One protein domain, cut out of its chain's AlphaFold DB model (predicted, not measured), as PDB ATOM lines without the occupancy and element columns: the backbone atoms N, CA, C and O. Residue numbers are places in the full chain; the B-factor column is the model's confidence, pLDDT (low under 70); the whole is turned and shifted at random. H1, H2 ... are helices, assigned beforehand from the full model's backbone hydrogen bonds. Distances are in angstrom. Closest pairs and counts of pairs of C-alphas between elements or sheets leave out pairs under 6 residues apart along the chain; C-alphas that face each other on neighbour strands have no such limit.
ATOM      1  N   ILE A   7     290.434 601.171 450.180       78.25
ATOM      2  CA  ILE A   7     291.818 601.502 450.552       78.25
ATOM      3  C   ILE A   7     291.903 602.925 451.113       78.25
ATOM      4  O   ILE A   7     292.683 603.181 452.028       78.25
ATOM      5  N   LYS A   8     291.060 603.842 450.628       85.62
ATOM      6  CA  LYS A   8     291.004 605.234 451.106       85.62
ATOM      7  C   LYS A   8     290.279 605.411 452.440       85.62
ATOM      8  O   LYS A   8     290.217 606.526 452.954       85.62
ATOM      9  N   GLN A   9     289.722 604.349 453.013       86.56
ATOM     10  CA  GLN A   9     289.066 604.436 454.312       86.56
ATOM     11  C   GLN A   9     290.095 604.556 455.437       86.56
ATOM     12  O   GLN A   9     291.114 603.864 455.436       86.56
ATOM     13  N   ILE A  10     289.800 605.399 456.432       90.50
ATOM     14  CA  ILE A  10     290.707 605.704 457.550       90.50
ATOM     15  C   ILE A  10     291.296 604.442 458.215       90.50
ATOM     16  O   ILE A  10     292.518 604.400 458.376       90.50
ATOM     17  N   PRO A  11     290.514 603.398 458.570       90.50
ATOM     18  CA  PRO A  11     291.095 602.198 459.174       90.50
ATOM     19  C   PRO A  11     292.092 601.451 458.281       90.50
ATOM     20  O   PRO A  11     293.088 600.930 458.791       90.50
ATOM     21  N   ASN A  12     291.882 601.448 456.965       91.19
ATOM     22  CA  ASN A  12     292.786 600.799 456.017       91.19
ATOM     23  C   ASN A  12     294.060 601.621 455.814       91.19
ATOM     24  O   ASN A  12     295.150 601.070 455.942       91.19
ATOM     25  N   ILE A  13     293.932 602.942 455.634       94.31
ATOM     26  CA  ILE A  13     295.080 603.862 455.590       94.31
ATOM     27  C   ILE A  13     295.935 603.699 456.850       94.31
ATOM     28  O   ILE A  13     297.152 603.535 456.762       94.31
ATOM     29  N   PHE A  14     295.307 603.719 458.028       96.00
ATOM     30  CA  PHE A  14     296.024 603.582 459.290       96.00
ATOM     31  C   PHE A  14     296.732 602.231 459.386       96.00
ATOM     32  O   PHE A  14     297.928 602.203 459.667       96.00
ATOM     33  N   SER A  15     296.026 601.131 459.093       94.31
ATOM     34  CA  SER A  15     296.590 599.775 459.124       94.31
ATOM     35  C   SER A  15     297.813 599.645 458.212       94.31
ATOM     36  O   SER A  15     298.836 599.125 458.649       94.31
ATOM     37  N   SER A  16     297.755 600.178 456.986       95.00
ATOM     38  CA  SER A  16     298.894 600.169 456.060       95.00
ATOM     39  C   SER A  16     300.101 600.928 456.607       95.00
ATOM     40  O   SER A  16     301.232 600.469 456.465       95.00
ATOM     41  N   ARG A  17     299.880 602.055 457.293       96.62
ATOM     42  CA  ARG A  17     300.976 602.819 457.904       96.62
ATOM     43  C   ARG A  17     301.639 602.087 459.057       96.62
ATOM     44  O   ARG A  17     302.815 602.334 459.309       96.62
ATOM     45  N   LEU A  18     300.938 601.212 459.780       97.19
ATOM     46  CA  LEU A  18     301.547 600.449 460.880       97.19
ATOM     47  C   LEU A  18     302.693 599.552 460.398       97.19
ATOM     48  O   LEU A  18     303.620 599.301 461.163       97.19
ATOM     49  N   ASP A  19     302.643 599.110 459.140       96.00
ATOM     50  CA  ASP A  19     303.648 598.245 458.522       96.00
ATOM     51  C   ASP A  19     304.808 598.999 457.853       96.00
ATOM     52  O   ASP A  19     305.768 598.368 457.402       96.00
ATOM     53  N   GLU A  20     304.762 600.334 457.797       96.75
ATOM     54  CA  GLU A  20     305.875 601.120 457.262       96.75
ATOM     55  C   GLU A  20     307.129 600.936 458.138       96.75
ATOM     56  O   GLU A  20     307.082 601.174 459.353       96.75
ATOM     57  N   PRO A  21     308.266 600.532 457.545       95.38
ATOM     58  CA  PRO A  21     309.448 600.172 458.306       95.38
ATOM     59  C   PRO A  21     310.091 601.390 458.972       95.38
ATOM     60  O   PRO A  21     310.248 602.446 458.363       95.38
ATOM     61  N   GLU A  22     310.557 601.201 460.205       97.12
ATOM     62  CA  GLU A  22     311.345 602.183 460.949       97.12
ATOM     63  C   GLU A  22     312.765 601.660 461.200       97.12
ATOM     64  O   GLU A  22     312.992 600.460 461.394       97.12
ATOM     65  N   LYS A  23     313.742 602.568 461.183       96.38
ATOM     66  CA  LYS A  23     315.148 602.246 461.444       96.38
ATOM     67  C   LYS A  23     315.375 602.059 462.942       96.38
ATOM     68  O   LYS A  23     314.961 602.897 463.739       96.38
ATOM     69  N   ALA A  24     316.160 601.046 463.319       95.12
ATOM     70  CA  ALA A  24     316.568 600.815 464.709       95.12
ATOM     71  C   ALA A  24     317.174 602.072 465.364       95.12
ATOM     72  O   ALA A  24     316.841 602.423 466.492       95.12
ATOM     73  N   SER A  25     318.004 602.813 464.620       93.75
ATOM     74  CA  SER A  25     318.663 604.035 465.100       93.75
ATOM     75  C   SER A  25     317.710 605.188 465.433       93.75
ATOM     76  O   SER A  25     318.125 606.158 466.071       93.75
ATOM     77  N   ASN A  26     316.442 605.109 465.021       95.88
ATOM     78  CA  ASN A  26     315.439 606.109 465.357       95.88
ATOM     79  C   ASN A  26     314.732 605.823 466.686       95.88
ATOM     80  O   ASN A  26     314.158 606.758 467.235       95.88
ATOM     81  N   LEU A  27     314.837 604.616 467.263       95.69
ATOM     82  CA  LEU A  27     314.193 604.285 468.541       95.69
ATOM     83  C   LEU A  27     314.537 605.311 469.629       95.69
ATOM     84  O   LEU A  27     313.643 605.948 470.169       95.69
ATOM     85  N   ASN A  28     315.828 605.578 469.850       92.69
ATOM     86  CA  ASN A  28     316.301 606.528 470.868       92.69
ATOM     87  C   ASN A  28     315.922 607.996 470.592       92.69
ATOM     88  O   ASN A  28     316.059 608.837 471.471       92.69
ATOM     89  N   LYS A  29     315.465 608.324 469.377       94.44
ATOM     90  CA  LYS A  29     314.896 609.645 469.049       94.44
ATOM     91  C   LYS A  29     313.391 609.689 469.311       94.44
ATOM     92  O   LYS A  29     312.801 610.763 469.427       94.44
ATOM     93  N   LEU A  30     312.752 608.522 469.326       95.06
ATOM     94  CA  LEU A  30     311.319 608.370 469.503       95.06
ATOM     95  C   LEU A  30     310.949 608.229 470.982       95.06
ATOM     96  O   LEU A  30     309.914 608.765 471.364       95.06
ATOM     97  N   ILE A  31     311.790 607.605 471.801       95.00
ATOM     98  CA  ILE A  31     311.530 607.397 473.233       95.00
ATOM     99  C   ILE A  31     312.448 608.238 474.127       95.00
ATOM    100  O   ILE A  31     313.464 608.767 473.671       95.00
ATOM    101  N   THR A  32     312.110 608.361 475.409       93.00
ATOM    102  CA  THR A  32     312.979 609.003 476.401       93.00
ATOM    103  C   THR A  32     314.191 608.138 476.750       93.00
ATOM    104  O   THR A  32     314.225 606.926 476.525       93.00
ATOM    105  N   SER A  33     315.202 608.754 477.368       89.00
ATOM    106  CA  SER A  33     316.391 608.045 477.852       89.00
ATOM    107  C   SER A  33     316.076 606.989 478.918       89.00
ATOM    108  O   SER A  33     316.791 605.992 479.007       89.00
ATOM    109  N   ILE A  34     315.010 607.172 479.705       87.88
ATOM    110  CA  ILE A  34     314.590 606.208 480.733       87.88
ATOM    111  C   ILE A  34     314.097 604.927 480.060       87.88
ATOM    112  O   ILE A  34     314.603 603.847 480.362       87.88
ATOM    113  N   ALA A  35     313.181 605.051 479.097       90.19
ATOM    114  CA  ALA A  35     312.712 603.911 478.317       90.19
ATOM    115  C   ALA A  35     313.861 603.272 477.523       90.19
ATOM    116  O   ALA A  35     314.030 602.058 477.547       90.19
ATOM    117  N   SER A  36     314.729 604.077 476.902       89.75
ATOM    118  CA  SER A  36     315.919 603.575 476.199       89.75
ATOM    119  C   SER A  36     316.822 602.729 477.108       89.75
ATOM    120  O   SER A  36     317.269 601.659 476.705       89.75
ATOM    121  N   SER A  37     317.010 603.148 478.364       88.31
ATOM    122  CA  SER A  37     317.800 602.394 479.347       88.31
ATOM    123  C   SER A  37     317.169 601.044 479.693       88.31
ATOM    124  O   SER A  37     317.888 600.067 479.849       88.31
ATOM    125  N   SER A  38     315.836 600.956 479.777       87.62
ATOM    126  CA  SER A  38     315.164 599.663 479.994       87.62
ATOM    127  C   SER A  38     315.280 598.709 478.802       87.62
ATOM    128  O   SER A  38     315.236 597.501 478.991       87.62
ATOM    129  N   LEU A  39     315.491 599.240 477.594       92.19
ATOM    130  CA  LEU A  39     315.601 598.466 476.357       92.19
ATOM    131  C   LEU A  39     317.041 598.054 476.021       92.19
ATOM    132  O   LEU A  39     317.265 597.413 474.996       92.19
ATOM    133  N   SER A  40     318.033 598.388 476.857       87.44
ATOM    134  CA  SER A  40     319.447 598.080 476.584       87.44
ATOM    135  C   SER A  40     319.758 596.583 476.522       87.44
ATOM    136  O   SER A  40     320.829 596.201 476.058       87.44
ATOM    137  N   PHE A  41     318.852 595.744 477.027       87.19
ATOM    138  CA  PHE A  41     318.989 594.290 477.034       87.19
ATOM    139  C   PHE A  41     318.480 593.626 475.752       87.19
ATOM    140  O   PHE A  41     318.792 592.457 475.544       87.19
ATOM    141  N   VAL A  42     317.762 594.360 474.891       92.69
ATOM    142  CA  VAL A  42     317.253 593.840 473.616       92.69
ATOM    143  C   VAL A  42     318.417 593.659 472.647       92.69
ATOM    144  O   VAL A  42     319.049 594.629 472.227       92.69
ATOM    145  N   GLN A  43     318.718 592.407 472.298       89.69
ATOM    146  CA  GLN A  43     319.968 592.067 471.603       89.69
ATOM    147  C   GLN A  43     319.846 592.124 470.078       89.69
ATOM    148  O   GLN A  43     320.817 592.431 469.384       89.69
ATOM    149  N   HIS A  44     318.662 591.814 469.547       94.75
ATOM    150  CA  HIS A  44     318.456 591.662 468.109       94.75
ATOM    151  C   HIS A  44     318.038 592.973 467.433       94.75
ATOM    152  O   HIS A  44     317.059 593.610 467.827       94.75
ATOM    153  N   GLU A  45     318.731 593.357 466.354       94.12
ATOM    154  CA  GLU A  45     318.426 594.581 465.598       94.12
ATOM    155  C   GLU A  45     316.992 594.563 465.044       94.12
ATOM    156  O   GLU A  45     316.321 595.594 465.003       94.12
ATOM    157  N   GLU A  46     316.490 593.391 464.655       95.31
ATOM    158  CA  GLU A  46     315.114 593.158 464.222       95.31
ATOM    159  C   GLU A  46     314.104 593.563 465.304       95.31
ATOM    160  O   GLU A  46     313.127 594.257 465.018       95.31
ATOM    161  N   ASN A  47     314.369 593.195 466.557       96.00
ATOM    162  CA  ASN A  47     313.520 593.555 467.686       96.00
ATOM    163  C   ASN A  47     313.575 595.063 467.960       96.00
ATOM    164  O   ASN A  47     312.538 595.693 468.162       96.00
ATOM    165  N   ILE A  48     314.759 595.674 467.861       96.19
ATOM    166  CA  ILE A  48     314.924 597.129 467.990       96.19
ATOM    167  C   ILE A  48     314.161 597.866 466.876       96.19
ATOM    168  O   ILE A  48     313.502 598.872 467.144       96.19
ATOM    169  N   LYS A  49     314.181 597.361 465.633       96.88
ATOM    170  CA  LYS A  49     313.370 597.896 464.520       96.88
ATOM    171  C   LYS A  49     311.878 597.808 464.826       96.88
ATOM    172  O   LYS A  49     311.168 598.788 464.610       96.88
ATOM    173  N   LEU A  50     311.401 596.679 465.350       97.44
ATOM    174  CA  LEU A  50     309.993 596.508 465.715       97.44
ATOM    175  C   LEU A  50     309.569 597.472 466.840       97.44
ATOM    176  O   LEU A  50     308.505 598.084 466.752       97.44
ATOM    177  N   LEU A  51     310.410 597.676 467.858       97.56
ATOM    178  CA  LEU A  51     310.163 598.658 468.921       97.56
ATOM    179  C   LEU A  51     310.186 600.100 468.390       97.56
ATOM    180  O   LEU A  51     309.374 600.925 468.814       97.56
ATOM    181  N   ALA A  52     311.062 600.407 467.429       97.94
ATOM    182  CA  ALA A  52     311.087 601.710 466.765       97.94
ATOM    183  C   ALA A  52     309.791 601.955 465.974       97.94
ATOM    184  O   ALA A  52     309.188 603.023 466.095       97.94
ATOM    185  N   GLN A  53     309.319 600.946 465.230       98.12
ATOM    186  CA  GLN A  53     308.031 600.988 464.532       98.12
ATOM    187  C   GLN A  53     306.884 601.204 465.522       98.12
ATOM    188  O   GLN A  53     306.068 602.097 465.315       98.12
ATOM    189  N   LEU A  54     306.852 600.466 466.636       98.19
ATOM    190  CA  LEU A  54     305.848 600.649 467.686       98.19
ATOM    191  C   LEU A  54     305.843 602.091 468.222       98.19
ATOM    192  O   LEU A  54     304.788 602.725 468.273       98.19
ATOM    193  N   ALA A  55     307.010 602.637 468.568       98.00
ATOM    194  CA  ALA A  55     307.121 604.000 469.079       98.00
ATOM    195  C   ALA A  55     306.604 605.036 468.063       98.00
ATOM    196  O   ALA A  55     305.828 605.934 468.401       98.00
ATOM    197  N   ARG A  56     306.978 604.882 466.789       97.94
ATOM    198  CA  ARG A  56     306.490 605.721 465.688       97.94
ATOM    199  C   ARG A  56     304.976 605.584 465.492       97.94
ATOM    200  O   ARG A  56     304.302 606.587 465.269       97.94
ATOM    201  N   ASN A  57     304.428 604.375 465.610       98.25
ATOM    202  CA  ASN A  57     302.992 604.100 465.511       98.25
ATOM    203  C   ASN A  57     302.201 604.807 466.614       98.25
ATOM    204  O   ASN A  57     301.169 605.410 466.336       98.25
ATOM    205  N   ILE A  58     302.677 604.789 467.860       97.62
ATOM    206  CA  ILE A  58     301.975 605.461 468.960       97.62
ATOM    207  C   ILE A  58     302.067 606.986 468.803       97.62
ATOM    208  O   ILE A  58     301.075 607.685 469.005       97.62
ATOM    209  N   LYS A  59     303.213 607.523 468.361       96.44
ATOM    210  CA  LYS A  59     303.331 608.960 468.056       96.44
ATOM    211  C   LYS A  59     302.396 609.414 466.939       96.44
ATOM    212  O   LYS A  59     301.877 610.523 467.019       96.44
ATOM    213  N   LEU A  60     302.134 608.554 465.954       96.75
ATOM    214  CA  LEU A  60     301.186 608.835 464.878       96.75
ATOM    215  C   LEU A  60     299.771 609.131 465.408       96.75
ATOM    216  O   LEU A  60     299.080 609.999 464.879       96.75
ATOM    217  N   ILE A  61     299.351 608.460 466.486       95.94
ATOM    218  CA  ILE A  61     298.070 608.749 467.145       95.94
ATOM    219  C   ILE A  61     298.035 610.189 467.654       95.94
ATOM    220  O   ILE A  61     297.051 610.894 467.441       95.94
ATOM    221  N   VAL A  62     299.112 610.629 468.307       93.25
ATOM    222  CA  VAL A  62     299.199 611.969 468.899       93.25
ATOM    223  C   VAL A  62     299.124 613.054 467.830       93.25
ATOM    224  O   VAL A  62     298.477 614.077 468.049       93.25
ATOM    225  N   SER A  63     299.795 612.849 466.695       94.31
ATOM    226  CA  SER A  63     299.895 613.855 465.639       94.31
ATOM    227  C   SER A  63     298.695 613.884 464.698       94.31
ATOM    228  O   SER A  63     298.315 614.965 464.260       94.31
ATOM    229  N   GLU A  64     298.116 612.727 464.365       95.62
ATOM    230  CA  GLU A  64     297.151 612.623 463.259       95.62
ATOM    231  C   GLU A  64     295.781 612.070 463.662       95.62
ATOM    232  O   GLU A  64     294.797 612.337 462.977       95.62
ATOM    233  N   TYR A  65     295.677 611.344 464.780       94.56
ATOM    234  CA  TYR A  65     294.416 610.727 465.211       94.56
ATOM    235  C   TYR A  65     294.049 611.003 466.680       94.56
ATOM    236  O   TYR A  65     293.633 610.072 467.381       94.56
ATOM    237  N   PRO A  66     294.154 612.252 467.179       91.00
ATOM    238  CA  PRO A  66     293.922 612.532 468.592       91.00
ATOM    239  C   PRO A  66     292.476 612.270 469.032       91.00
ATOM    240  O   PRO A  66     292.246 611.831 470.156       91.00
ATOM    241  N   GLU A  67     291.503 612.477 468.144       89.06
ATOM    242  CA  GLU A  67     290.075 612.319 468.451       89.06
ATOM    243  C   GLU A  67     289.614 610.856 468.445       89.06
ATOM    244  O   GLU A  67     288.674 610.503 469.152       89.06
ATOM    245  N   ASN A  68     290.310 609.979 467.709       89.31
ATOM    246  CA  ASN A  68     289.997 608.548 467.621       89.31
ATOM    247  C   ASN A  68     291.088 607.666 468.261       89.31
ATOM    248  O   ASN A  68     291.293 606.508 467.887       89.31
ATOM    249  N   TYR A  69     291.824 608.214 469.233       91.44
ATOM    250  CA  TYR A  69     293.003 607.563 469.807       91.44
ATOM    251  C   TYR A  69     292.696 606.204 470.447       91.44
ATOM    252  O   TYR A  69     293.523 605.298 470.389       91.44
ATOM    253  N   VAL A  70     291.502 606.038 471.029       90.31
ATOM    254  CA  VAL A  70     291.095 604.794 471.695       90.31
ATOM    255  C   VAL A  70     291.040 603.642 470.691       90.31
ATOM    256  O   VAL A  70     291.628 602.590 470.942       90.31
ATOM    257  N   LYS A  71     290.398 603.840 469.529       89.81
ATOM    258  CA  LYS A  71     290.370 602.827 468.464       89.81
ATOM    259  C   LYS A  71     291.767 602.586 467.908       89.81
ATOM    260  O   LYS A  71     292.197 601.444 467.812       89.81
ATOM    261  N   ARG A  72     292.517 603.651 467.617       95.06
ATOM    262  CA  ARG A  72     293.877 603.529 467.067       95.06
ATOM    263  C   ARG A  72     294.826 602.795 468.008       95.06
ATOM    264  O   ARG A  72     295.674 602.035 467.559       95.06
ATOM    265  N   CYS A  73     294.649 602.954 469.315       94.12
ATOM    266  CA  CYS A  73     295.379 602.184 470.310       94.12
ATOM    267  C   CYS A  73     295.006 600.690 470.274       94.12
ATOM    268  O   CYS A  73     295.894 599.845 470.403       94.12
ATOM    269  N   ARG A  74     293.732 600.333 470.040       91.88
ATOM    270  CA  ARG A  74     293.335 598.932 469.794       91.88
ATOM    271  C   ARG A  74     293.962 598.381 468.513       91.88
ATOM    272  O   ARG A  74     294.492 597.275 468.546       91.88
ATOM    273  N   ASP A  75     293.978 599.169 467.439       94.50
ATOM    274  CA  ASP A  75     294.603 598.800 466.162       94.50
ATOM    275  C   ASP A  75     296.111 598.525 466.331       94.50
ATOM    276  O   ASP A  75     296.606 597.493 465.875       94.50
ATOM    277  N   ILE A  76     296.839 599.397 467.047       96.50
ATOM    278  CA  ILE A  76     298.264 599.196 467.368       96.50
ATOM    279  C   ILE A  76     298.465 597.941 468.213       96.50
ATOM    280  O   ILE A  76     299.368 597.160 467.924       96.50
ATOM    281  N   ASN A  77     297.643 597.728 469.244       94.69
ATOM    282  CA  ASN A  77     297.743 596.539 470.089       94.69
ATOM    283  C   ASN A  77     297.509 595.256 469.287       94.69
ATOM    284  O   ASN A  77     298.270 594.301 469.430       94.69
ATOM    285  N   TYR A  78     296.491 595.227 468.422       93.50
ATOM    286  CA  TYR A  78     296.256 594.106 467.515       93.50
ATOM    287  C   TYR A  78     297.474 593.860 466.618       93.50
ATOM    288  O   TYR A  78     298.015 592.756 466.599       93.50
ATOM    289  N   TRP A  79     297.943 594.901 465.924       95.88
ATOM    290  CA  TRP A  79     299.089 594.821 465.019       95.88
ATOM    291  C   TRP A  79     300.346 594.313 465.732       95.88
ATOM    292  O   TRP A  79     300.982 593.364 465.273       95.88
ATOM    293  N   PHE A  80     300.675 594.883 466.891       95.88
ATOM    294  CA  PHE A  80     301.871 594.523 467.643       95.88
ATOM    295  C   PHE A  80     301.798 593.084 468.170       95.88
ATOM    296  O   PHE A  80     302.767 592.333 468.049       95.88
ATOM    297  N   ASN A  81     300.630 592.662 468.668       92.69
ATOM    298  CA  ASN A  81     300.391 591.293 469.128       92.69
ATOM    299  C   ASN A  81     300.546 590.244 468.015       92.69
ATOM    300  O   ASN A  81     300.898 589.097 468.314       92.69
ATOM    301  N   GLU A  82     300.293 590.609 466.755       91.88
ATOM    302  CA  GLU A  82     300.580 589.753 465.602       91.88
ATOM    303  C   GLU A  82     302.067 589.789 465.227       91.88
ATOM    304  O   GLU A  82     302.685 588.732 465.090       91.88
ATOM    305  N   LYS A  83     302.685 590.975 465.134       94.25
ATOM    306  CA  LYS A  83     304.106 591.109 464.760       94.25
ATOM    307  C   LYS A  83     305.043 590.428 465.744       94.25
ATOM    308  O   LYS A  83     305.961 589.731 465.317       94.25
ATOM    309  N   ILE A  84     304.803 590.578 467.043       92.81
ATOM    310  CA  ILE A  84     305.693 590.023 468.062       92.81
ATOM    311  C   ILE A  84     305.767 588.493 467.999       92.81
ATOM    312  O   ILE A  84     306.826 587.928 468.252       92.81
ATOM    313  N   LYS A  85     304.692 587.805 467.581       90.81
ATOM    314  CA  LYS A  85     304.720 586.347 467.364       90.81
ATOM    315  C   LYS A  85     305.738 585.980 466.289       90.81
ATOM    316  O   LYS A  85     306.539 585.072 466.486       90.81
ATOM    317  N   THR A  86     305.712 586.699 465.171       91.31
ATOM    318  CA  THR A  86     306.621 586.477 464.045       91.31
ATOM    319  C   THR A  86     308.064 586.752 464.450       91.31
ATOM    320  O   THR A  86     308.939 585.927 464.207       91.31
ATOM    321  N   TYR A  87     308.312 587.875 465.127       91.88
ATOM    322  CA  TYR A  87     309.663 588.247 465.545       91.88
ATOM    323  C   TYR A  87     310.213 587.316 466.622       91.88
ATOM    324  O   TYR A  87     311.360 586.907 466.503       91.88
ATOM    325  N   LYS A  88     309.392 586.863 467.577       91.88
ATOM    326  CA  LYS A  88     309.787 585.856 468.573       91.88
ATOM    327  C   LYS A  88     310.269 584.554 467.931       91.88
ATOM    328  O   LYS A  88     311.188 583.925 468.443       91.88
ATOM    329  N   VAL A  89     309.685 584.140 466.805       92.31
ATOM    330  CA  VAL A  89     310.158 582.961 466.057       92.31
ATOM    331  C   VAL A  89     311.501 583.236 465.373       92.31
ATOM    332  O   VAL A  89     312.375 582.371 465.383       92.31
ATOM    333  N   ILE A  90     311.675 584.430 464.801       91.75
ATOM    334  CA  ILE A  90     312.886 584.829 464.065       91.75
ATOM    335  C   ILE A  90     314.080 585.010 465.011       91.75
ATOM    336  O   ILE A  90     315.154 584.468 464.763       91.75
ATOM    337  N   THR A  91     313.892 585.762 466.092       92.88
ATOM    338  CA  THR A  91     314.964 586.177 467.007       92.88
ATOM    339  C   THR A  91     315.119 585.240 468.199       92.88
ATOM    340  O   THR A  91     316.157 585.247 468.844       92.88
ATOM    341  N   LYS A  92     314.117 584.393 468.482       91.62
ATOM    342  CA  LYS A  92     314.035 583.555 469.697       91.62
ATOM    343  C   LYS A  92     314.018 584.361 471.003       91.62
ATOM    344  O   LYS A  92     314.182 583.783 472.074       91.62
ATOM    345  N   GLU A  93     313.774 585.664 470.919       92.06
ATOM    346  CA  GLU A  93     313.680 586.594 472.042       92.06
ATOM    347  C   GLU A  93     312.226 587.072 472.181       92.06
ATOM    348  O   GLU A  93     311.550 587.352 471.187       92.06
ATOM    349  N   ASP A  94     311.721 587.134 473.414       91.25
ATOM    350  CA  ASP A  94     310.382 587.645 473.707       91.25
ATOM    351  C   ASP A  94     310.470 589.068 474.251       91.25
ATOM    352  O   ASP A  94     310.797 589.271 475.416       91.25
ATOM    353  N   ILE A  95     310.145 590.036 473.399       93.69
ATOM    354  CA  ILE A  95     310.223 591.462 473.728       93.69
ATOM    355  C   ILE A  95     308.901 592.042 474.245       93.69
ATOM    356  O   ILE A  95     308.679 593.255 474.189       93.69
ATOM    357  N   TYR A  96     307.964 591.197 474.694       92.19
ATOM    358  CA  TYR A  96     306.643 591.674 475.104       92.19
ATOM    359  C   TYR A  96     306.751 592.607 476.311       92.19
ATOM    360  O   TYR A  96     306.158 593.686 476.301       92.19
ATOM    361  N   SER A  97     307.568 592.233 477.299       90.56
ATOM    362  CA  SER A  97     307.841 593.066 478.475       90.56
ATOM    363  C   SER A  97     308.616 594.335 478.113       90.56
ATOM    364  O   SER A  97     308.329 595.404 478.645       90.56
ATOM    365  N   ASP A  98     309.576 594.244 477.193       93.62
ATOM    366  CA  ASP A  98     310.343 595.403 476.726       93.62
ATOM    367  C   ASP A  98     309.428 596.432 476.058       93.62
ATOM    368  O   ASP A  98     309.508 597.635 476.306       93.62
ATOM    369  N   SER A  99     308.467 595.965 475.261       94.62
ATOM    370  CA  SER A  99     307.522 596.851 474.588       94.62
ATOM    371  C   SER A  99     306.622 597.637 475.548       94.62
ATOM    372  O   SER A  99     306.213 598.747 475.199       94.62
ATOM    373  N   THR A 100     306.389 597.152 476.776       94.56
ATOM    374  CA  THR A 100     305.673 597.905 477.821       94.56
ATOM    375  C   THR A 100     306.344 599.249 478.102       94.56
ATOM    376  O   THR A 100     305.656 600.256 478.290       94.56
ATOM    377  N   ALA A 101     307.683 599.297 478.075       94.31
ATOM    378  CA  ALA A 101     308.423 600.542 478.245       94.31
ATOM    379  C   ALA A 101     308.093 601.546 477.134       94.31
ATOM    380  O   ALA A 101     307.874 602.718 477.419       94.31
ATOM    381  N   VAL A 102     307.975 601.087 475.882       96.75
ATOM    382  CA  VAL A 102     307.624 601.947 474.738       96.75
ATOM    383  C   VAL A 102     306.194 602.482 474.851       96.75
ATOM    384  O   VAL A 102     305.972 603.670 474.613       96.75
ATOM    385  N   PHE A 103     305.228 601.641 475.236       95.94
ATOM    386  CA  PHE A 103     303.840 602.077 475.439       95.94
ATOM    387  C   PHE A 103     303.734 603.152 476.525       95.94
ATOM    388  O   PHE A 103     303.099 604.184 476.313       95.94
ATOM    389  N   ASN A 104     304.396 602.937 477.663       94.31
ATOM    390  CA  ASN A 104     304.321 603.839 478.809       94.31
ATOM    391  C   ASN A 104     305.097 605.150 478.611       94.31
ATOM    392  O   ASN A 104     304.793 606.142 479.272       94.31
ATOM    393  N   ASP A 105     306.091 605.166 477.725       95.19
ATOM    394  CA  ASP A 105     306.944 606.332 477.491       95.19
ATOM    395  C   ASP A 105     306.257 607.442 476.683       95.19
ATOM    396  O   ASP A 105     306.556 608.626 476.851       95.19
ATOM    397  N   ILE A 106     305.321 607.079 475.803       94.69
ATOM    398  CA  ILE A 106     304.702 608.037 474.888       94.69
ATOM    399  C   ILE A 106     303.447 608.631 475.527       94.69
ATOM    400  O   ILE A 106     302.410 607.983 475.692       94.69
ATOM    401  N   LEU A 107     303.555 609.915 475.868       94.19
ATOM    402  CA  LEU A 107     302.558 610.664 476.624       94.19
ATOM    403  C   LEU A 107     301.896 611.754 475.779       94.19
ATOM    404  O   LEU A 107     302.476 612.291 474.832       94.19
ATOM    405  N   TRP A 108     300.690 612.141 476.178       92.44
ATOM    406  CA  TRP A 108     299.995 613.288 475.607       92.44
ATOM    407  C   TRP A 108     300.702 614.609 475.960       92.44
ATOM    408  O   TRP A 108     300.925 614.879 477.146       92.44
ATOM    409  N   PRO A 109     300.959 615.503 474.982       85.62
ATOM    410  CA  PRO A 109     301.669 616.760 475.235       85.62
ATOM    411  C   PRO A 109     300.943 617.722 476.185       85.62
ATOM    412  O   PRO A 109     301.586 618.492 476.889       85.62
ATOM    413  N   LYS A 110     299.601 617.706 476.194       79.12
ATOM    414  CA  LYS A 110     298.770 618.718 476.877       79.12
ATOM    415  C   LYS A 110     298.000 618.208 478.100       79.12
ATOM    416  O   LYS A 110     297.301 618.996 478.725       79.12
ATOM    417  N   SER A 111     298.087 616.922 478.453       66.38
ATOM    418  CA  SER A 111     297.178 616.315 479.442       66.38
ATOM    419  C   SER A 111     297.893 615.677 480.637       66.38
ATOM    420  O   SER A 111     297.704 614.494 480.919       66.38
ATOM    421  N   ASN A 112     298.724 616.447 481.347       69.38
ATOM    422  CA  ASN A 112     299.357 616.016 482.603       69.38
ATOM    423  C   ASN A 112     300.039 614.639 482.519       69.38
ATOM    424  O   ASN A 112     299.827 613.787 483.376       69.38
ATOM    425  N   LYS A 113     300.855 614.410 481.479       79.25
ATOM    426  CA  LYS A 113     301.650 613.178 481.336       79.25
ATOM    427  C   LYS A 113     300.817 611.883 481.263       79.25
ATOM    428  O   LYS A 113     301.317 610.815 481.601       79.25
ATOM    429  N   LYS A 114     299.559 611.946 480.811       91.25
ATOM    430  CA  LYS A 114     298.758 610.739 480.558       91.25
ATOM    431  C   LYS A 114     299.349 609.937 479.392       91.25
ATOM    432  O   LYS A 114     299.645 610.510 478.343       91.25
ATOM    433  N   ILE A 115     299.468 608.624 479.576       92.69
ATOM    434  CA  ILE A 115     299.917 607.674 478.551       92.69
ATOM    435  C   ILE A 115     298.931 607.672 477.375       92.69
ATOM    436  O   ILE A 115     297.713 607.706 477.577       92.69
ATOM    437  N   VAL A 116     299.458 607.656 476.148       94.06
ATOM    438  CA  VAL A 116     298.644 607.699 474.920       94.06
ATOM    439  C   VAL A 116     297.938 606.377 474.678       94.06
ATOM    440  O   VAL A 116     296.737 606.351 474.412       94.06
TER     441      VAL A 116
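What this domain is: This is residues 7 to 116 of the 223 residues of an uncharacterized protein of Plasmodium vivax India VII (UniProt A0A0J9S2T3). Two long helices, H4 and H5, run side by side as a hairpin; H4 is in the middle, with H2 and H6 packed on it and H1 at the hairpin's side. H3 packs on H6. The printed part has 110 residues with six named helices, H1 to H6 in chain order, and no named strand; the class is all helix. It is compact, with a radius of gyration of the C-alphas of 13.6 A and spans of 36 by 35 by 20 A.

How they stand to each other: Start at H1, residues 10 to 18: it only just touches H4, residues 45 to 64, with 3 pairs of C-alphas within 8 A, the closest being Leu 18 and Asn 57 at 6.1 A. H2, residues 24 to 30, touches H4, with closest C-alphas Ala 24 and Lys 49 4.3 A apart. H3, residues 33 to 38, touches H6, residues 96 to 105, opposite ways at a shallow tilt of 16 degrees; their closest C-alphas, Ala 35 and Ala 101, are 5.5 A apart. H4 and H5, residues 69 to 91, touch as a hairpin, opposite ways at a shallow tilt of 7 degrees, with closest C-alphas Ile 61 and Tyr 69 at 5.8 A. H4 touches H6 with residues 51 to 58 alone, closest at the C-alphas of Ala 55 and Val 102, 6.0 A. Every O i to N i+4 pair is within hydrogen-bond range in H1 and H3, against 14 of 16 in H4, 17 of 19 in H5, 3 of 6 in H6 and 1 of 3 in H2, where 3 of 4 O i to N i+3 pairs are.

Where its parts are: Find C-alpha 10 at (290.707, 605.704, 457.550), where H1 begins. H4 runs 28.0 A from C-alpha 45 at (318.426, 594.581, 465.598); H5 runs 30.8 A, with a kink of 29 degrees near residue 85. H6 runs 14.9 A to C-alpha 105 at (306.944, 606.332, 477.491).

The domain as a whole: The C-alphas farthest apart, Lys 8 and Phe 41, are 39.7 A apart. The printed part has no cut, and no link is long. Look for pLDDT under 70 at residues 111 to 112.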